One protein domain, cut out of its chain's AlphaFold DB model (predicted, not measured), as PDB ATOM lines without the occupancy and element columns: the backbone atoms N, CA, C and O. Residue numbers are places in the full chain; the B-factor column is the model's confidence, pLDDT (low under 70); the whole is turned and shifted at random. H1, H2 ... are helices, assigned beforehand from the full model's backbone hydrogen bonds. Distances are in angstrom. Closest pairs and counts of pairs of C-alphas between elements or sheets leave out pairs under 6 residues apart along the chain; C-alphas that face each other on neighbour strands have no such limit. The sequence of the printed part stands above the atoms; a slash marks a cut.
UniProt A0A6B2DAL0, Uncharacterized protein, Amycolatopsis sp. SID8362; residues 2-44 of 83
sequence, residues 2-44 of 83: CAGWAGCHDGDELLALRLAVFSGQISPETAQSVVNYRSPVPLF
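What this domain is: This is residues 2 to 44 of the 83 residues of an uncharacterized protein of Amycolatopsis sp. SID8362 (UniProt A0A6B2DAL0). Start with a helical hairpin, H2 and H3 side by side, which fills one end of an elongated domain; the short helix H1 stands crosswise towards the other end. Past H3 the last stretch, residues 36 to 44, has no named element and curves round the side of H1 that faces away from the hairpin. The printed part has 43 residues, with three named helices in the order H1, H2, H3 and no named strand; the class is all helix, with 22 of the 43 residues in the helices. The whole is compact, with a radius of gyration of the C-alphas of 10.4 A, and its C-alphas span 31 by 16 by 14 A.

Where its parts are: Find C-alpha 3 at (42.776, 43.549, 12.654); there H1 begins, and it runs over residues 3 to 8, 8.3 A from first to last C-alpha. Read on to C-alpha 15 at (39.650, 53.479, 25.595), where H2 begins; it takes residues 15 to 22 and is 10.4 A long from first to last C-alpha. H3 takes residues 28 to 35, 10.7 A from first to last C-alpha, and you will find its last C-alpha, that of Val 35, at (34.114, 45.716, 17.875).

How they stand to each other: Look first at the hairpin of H2 and H3, which touch, with 4 pairs of C-alphas within 8 A. Their closest C-alphas are those of Val 21 and Pro 28, 6.1 A apart. Their lines stand at a shallow tilt of 17 degrees, and they run opposite ways. From H3 go to H1: the two only just touch, with 3 pairs of C-alphas within 8 A. The closest are the C-alphas of Ala 6 and Val 34, 6.2 A apart. Their lines are about perpendicular, at 75 degrees. H1 and H2 are apart, although they follow each other along the chain. In the backbones of H1, H2 and H3 every O i to N i+4 pair is within hydrogen-bond range.

The domain as a whole: The two C-alphas farthest apart are those of Ser 23 and Pro 42, at 31.4 A, while those of Cys 2 and Phe 44, the first and last printed, are 13.0 A apart. The printed part has no cut. The link from H1 to H2 is short, with 6 residues between them, and the link from H2 to H3 is tight, with 5. Look in the B-factor column for the model's confidence: the mean pLDDT of the printed part is 87.4, and residues 10 to 11 are under 70.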
ATOM      1  N   CYS A   2      44.032  48.280  12.289       80.12
ATOM      2  CA  CYS A   2      44.414  46.926  11.885       80.12
ATOM      3  C   CYS A   2      43.653  45.870  12.697       80.12
ATOM      4  O   CYS A   2      43.282  46.105  13.846       80.12
ATOM      5  N   ALA A   3      43.451  44.708  12.076       81.06
ATOM      6  CA  ALA A   3      42.776  43.549  12.654       81.06
ATOM      7  C   ALA A   3      43.340  43.141  14.022       81.06
ATOM      8  O   ALA A   3      42.578  42.910  14.954       81.06
ATOM      9  N   GLY A   4      44.674  43.109  14.139       83.12
ATOM     10  CA  GLY A   4      45.363  42.762  15.379       83.12
ATOM     11  C   GLY A   4      45.011  43.710  16.519       83.12
ATOM     12  O   GLY A   4      44.577  43.262  17.568       83.12
ATOM     13  N   TRP A   5      45.105  45.020  16.294       83.88
ATOM     14  CA  TRP A   5      44.764  46.010  17.318       83.88
ATOM     15  C   TRP A   5      43.290  45.946  17.738       83.88
ATOM     16  O   TRP A   5      42.998  45.992  18.927       83.88
ATOM     17  N   ALA A   6      42.372  45.810  16.775       83.62
ATOM     18  CA  ALA A   6      40.936  45.764  17.051       83.62
ATOM     19  C   ALA A   6      40.495  44.481  17.776       83.62
ATOM     20  O   ALA A   6      39.497  44.505  18.484       83.62
ATOM     21  N   GLY A   7      41.210  43.369  17.574       81.62
ATOM     22  CA  GLY A   7      40.842  42.063  18.122       81.62
ATOM     23  C   GLY A   7      41.700  41.554  19.285       81.62
ATOM     24  O   GLY A   7      41.286  40.593  19.917       81.62
ATOM     25  N   CYS A   8      42.860  42.154  19.586       77.06
ATOM     26  CA  CYS A   8      43.711  41.738  20.721       77.06
ATOM     27  C   CYS A   8      43.149  42.143  22.093       77.06
ATOM     28  O   CYS A   8      43.533  41.567  23.105       77.06
ATOM     29  N   HIS A   9      42.295  43.162  22.154       70.81
ATOM     30  CA  HIS A   9      41.677  43.622  23.395       70.81
ATOM     31  C   HIS A   9      40.176  43.717  23.139       70.81
ATOM     32  O   HIS A   9      39.774  44.472  22.256       70.81
ATOM     33  N   ASP A  10      39.380  42.914  23.852       66.31
ATOM     34  CA  ASP A  10      37.925  42.821  23.681       66.31
ATOM     35  C   ASP A  10      37.293  44.212  23.514       66.31
ATOM     36  O   ASP A  10      37.410  45.083  24.379       66.31
ATOM     37  N   GLY A  11      36.686  44.427  22.342       68.06
ATOM     38  CA  GLY A  11      36.551  45.746  21.716       68.06
ATOM     39  C   GLY A  11      35.845  46.836  22.527       68.06
ATOM     40  O   GLY A  11      36.101  48.018  22.284       68.06
ATOM     41  N   ASP A  12      35.006  46.474  23.498       70.00
ATOM     42  CA  ASP A  12      34.268  47.430  24.334       70.00
ATOM     43  C   ASP A  12      35.181  48.190  25.319       70.00
ATOM     44  O   ASP A  12      34.916  49.347  25.660       70.00
ATOM     45  N   GLU A  13      36.313  47.597  25.716       77.69
ATOM     46  CA  GLU A  13      37.271  48.202  26.656       77.69
ATOM     47  C   GLU A  13      38.365  49.034  25.963       77.69
ATOM     48  O   GLU A  13      39.277  49.570  26.602       77.69
ATOM     49  N   LEU A  14      38.269  49.219  24.644       87.06
ATOM     50  CA  LEU A  14      39.199  50.050  23.885       87.06
ATOM     51  C   LEU A  14      38.978  51.540  24.197       87.06
ATOM     52  O   LEU A  14      38.230  52.243  23.516       87.06
ATOM     53  N   LEU A  15      39.697  52.062  25.199       89.00
ATOM     54  CA  LEU A  15      39.650  53.479  25.595       89.00
ATOM     55  C   LEU A  15      39.841  54.430  24.405       89.00
ATOM     56  O   LEU A  15      39.120  55.417  24.283       89.00
ATOM     57  N   ALA A  16      40.778  54.126  23.506       89.75
ATOM     58  CA  ALA A  16      41.026  54.944  22.321       89.75
ATOM     59  C   ALA A  16      39.796  55.026  21.396       89.75
ATOM     60  O   ALA A  16      39.507  56.092  20.854       89.75
ATOM     61  N   LEU A  17      39.041  53.929  21.257       90.69
ATOM     62  CA  LEU A  17      37.814  53.892  20.463       90.69
ATOM     63  C   LEU A  17      36.725  54.757  21.109       90.69
ATOM     64  O   LEU A  17      36.082  55.561  20.437       90.69
ATOM     65  N   ARG A  18      36.587  54.663  22.436       91.25
ATOM     66  CA  ARG A  18      35.649  55.476  23.226       91.25
ATOM     67  C   ARG A  18      35.971  56.969  23.141       91.25
ATOM     68  O   ARG A  18      35.064  57.777  22.965       91.25
ATOM     69  N   LEU A  19      37.251  57.338  23.223       94.75
ATOM     70  CA  LEU A  19      37.700  58.723  23.067       94.75
ATOM     71  C   LEU A  19      37.423  59.258  21.659       94.75
ATOM     72  O   LEU A  19      36.999  60.400  21.538       94.75
ATOM     73  N   ALA A  20      37.610  58.441  20.620       93.94
ATOM     74  CA  ALA A  20      37.337  58.831  19.238       93.94
ATOM     75  C   ALA A  20      35.838  59.056  18.965       93.94
ATOM     76  O   ALA A  20      35.481  59.952  18.200       93.94
ATOM     77  N   VAL A  21      34.955  58.276  19.602       95.44
ATOM     78  CA  VAL A  21      33.502  58.524  19.569       95.44
ATOM     79  C   VAL A  21      33.164  59.804  20.333       95.44
ATOM     80  O   VAL A  21      32.461  60.665  19.812       95.44
ATOM     81  N   PHE A  22      33.695  59.962  21.549       96.44
ATOM     82  CA  PHE A  22      33.447  61.138  22.388       96.44
ATOM     83  C   PHE A  22      33.907  62.446  21.728       96.44
ATOM     84  O   PHE A  22      33.211  63.454  21.808       96.44
ATOM     85  N   SER A  23      35.056  62.431  21.051       97.69
ATOM     86  CA  SER A  23      35.596  63.588  20.331       97.69
ATOM     87  C   SER A  23      34.920  63.846  18.980       97.69
ATOM     88  O   SER A  23      35.254  64.826  18.315       97.69
ATOM     89  N   GLY A  24      33.992  62.982  18.550       96.94
ATOM     90  CA  GLY A  24      33.315  63.084  17.258       96.94
ATOM     91  C   GLY A  24      34.204  62.763  16.053       96.94
ATOM     92  O   GLY A  24      33.844  63.096  14.926       96.94
ATOM     93  N   GLN A  25      35.364  62.131  16.258       97.06
ATOM     94  CA  GLN A  25      36.250  61.717  15.165       97.06
ATOM     95  C   GLN A  25      35.708  60.511  14.391       97.06
ATOM     96  O   GLN A  25      36.026  60.351  13.213       97.06
ATOM     97  N   ILE A  26      34.897  59.673  15.040       95.19
ATOM     98  CA  ILE A  26      34.175  58.560  14.415       95.19
ATOM     99  C   ILE A  26      32.744  58.484  14.945       95.19
ATOM    100  O   ILE A  26      32.451  58.934  16.053       95.19
ATOM    101  N   SER A  27      31.856  57.872  14.163       96.25
ATOM    102  CA  SER A  27      30.481  57.622  14.591       96.25
ATOM    103  C   SER A  27      30.382  56.393  15.514       96.25
ATOM    104  O   SER A  27      31.242  55.504  15.443       96.25
ATOM    105  N   PRO A  28      29.325  56.279  16.340       93.94
ATOM    106  CA  PRO A  28      29.057  55.069  17.120       93.94
ATOM    107  C   PRO A  28      28.954  53.801  16.256       93.94
ATOM    108  O   PRO A  28      29.448  52.745  16.638       93.94
ATOM    109  N   GLU A  29      28.388  53.898  15.051       94.81
ATOM    110  CA  GLU A  29      28.250  52.778  14.107       94.81
ATOM    111  C   GLU A  29      29.611  52.328  13.565       94.81
ATOM    112  O   GLU A  29      29.865  51.133  13.377       94.81
ATOM    113  N   THR A  30      30.511  53.290  13.346       92.88
ATOM    114  CA  THR A  30      31.897  53.004  12.972       92.88
ATOM    115  C   THR A  30      32.589  52.257  14.103       92.88
ATOM    116  O   THR A  30      33.190  51.218  13.844       92.88
ATOM    117  N   ALA A  31      32.452  52.726  15.349       91.50
ATOM    118  CA  ALA A  31      32.998  52.047  16.523       91.50
ATOM    119  C   ALA A  31      32.453  50.616  16.668       91.50
ATOM    120  O   ALA A  31      33.234  49.677  16.820       91.50
ATOM    121  N   GLN A  32      31.145  50.422  16.497       90.88
ATOM    122  CA  GLN A  32      30.523  49.097  16.546       90.88
ATOM    123  C   GLN A  32      31.065  48.156  15.462       90.88
ATOM    124  O   GLN A  32      31.251  46.962  15.700       90.88
ATOM    125  N   SER A  33      31.360  48.685  14.274       90.94
ATOM    126  CA  SER A  33      31.967  47.906  13.191       90.94
ATOM    127  C   SER A  33      33.374  47.418  13.548       90.94
ATOM    128  O   SER A  33      33.768  46.337  13.116       90.94
ATOM    129  N   VAL A  34      34.120  48.170  14.366       89.88
ATOM    130  CA  VAL A  34      35.432  47.752  14.892       89.88
ATOM    131  C   VAL A  34      35.283  46.606  15.879       89.88
ATOM    132  O   VAL A  34      35.966  45.599  15.739       89.88
ATOM    133  N   VAL A  35      34.365  46.735  16.839       88.06
ATOM    134  CA  VAL A  35      34.114  45.716  17.875       88.06
ATOM    135  C   VAL A  35      33.646  44.394  17.255       88.06
ATOM    136  O   VAL A  35      34.062  43.304  17.659       88.06
ATOM    137  N   ASN A  36      32.807  44.486  16.222       88.31
ATOM    138  CA  ASN A  36      32.263  43.326  15.518       88.31
ATOM    139  C   ASN A  36      33.236  42.724  14.500       88.31
ATOM    140  O   ASN A  36      32.973  41.643  13.971       88.31
ATOM    141  N   TYR A  37      34.344  43.403  14.202       86.62
ATOM    142  CA  TYR A  37      35.319  42.892  13.258       86.62
ATOM    143  C   TYR A  37      35.917  41.574  13.771       86.62
ATOM    144  O   TYR A  37      36.270  41.420  14.943       86.62
ATOM    145  N   ARG A  38      36.028  40.595  12.871       85.88
ATOM    146  CA  ARG A  38      36.688  39.314  13.124       85.88
ATOM    147  C   ARG A  38      37.725  39.090  12.039       85.88
ATOM    148  O   ARG A  38      37.404  39.097  10.852       85.88
ATOM    149  N   SER A  39      38.976  38.932  12.461       86.69
ATOM    150  CA  SER A  39      40.072  38.654  11.541       86.69
ATOM    151  C   SER A  39      39.868  37.280  10.892       86.69
ATOM    152  O   SER A  39      39.597  36.317  11.608       86.69
ATOM    153  N   PRO A  40      40.027  37.145   9.562       89.25
ATOM    154  CA  PRO A  40      39.995  35.840   8.897       89.25
ATOM    155  C   PRO A  40      41.211  34.970   9.257       89.25
ATOM    156  O   PRO A  40      41.208  33.769   9.005       89.25
ATOM    157  N   VAL A  41      42.252  35.579   9.829       88.50
ATOM    158  CA  VAL A  41      43.451  34.904  10.331       88.50
ATOM    159  C   VAL A  41      43.446  34.993  11.859       88.50
ATOM    160  O   VAL A  41      43.205  36.092  12.371       88.50
ATOM    161  N   PRO A  42      43.720  33.893  12.590       89.25
ATOM    162  CA  PRO A  42      43.842  33.928  14.042       89.25
ATOM    163  C   PRO A  42      44.797  35.031  14.500       89.25
ATOM    164  O   PRO A  42      45.857  35.232  13.905       89.25
ATOM    165  N   LEU A  43      44.387  35.765  15.529       88.00
ATOM    166  CA  LEU A  43      45.218  36.793  16.144       88.00
ATOM    167  C   LEU A  43      46.050  36.171  17.268       88.00
ATOM    168  O   LEU A  43      45.676  35.135  17.811       88.00
ATOM    169  N   PHE A  44      47.174  36.808  17.588       88.50
ATOM    170  CA  PHE A  44      47.932  36.503  18.800       88.50
ATOM    171  C   PHE A  44      47.187  37.027  20.028       88.50
ATOM    172  O   PHE A  44      46.438  38.001  19.914       88.50
TER     173      PHE A  44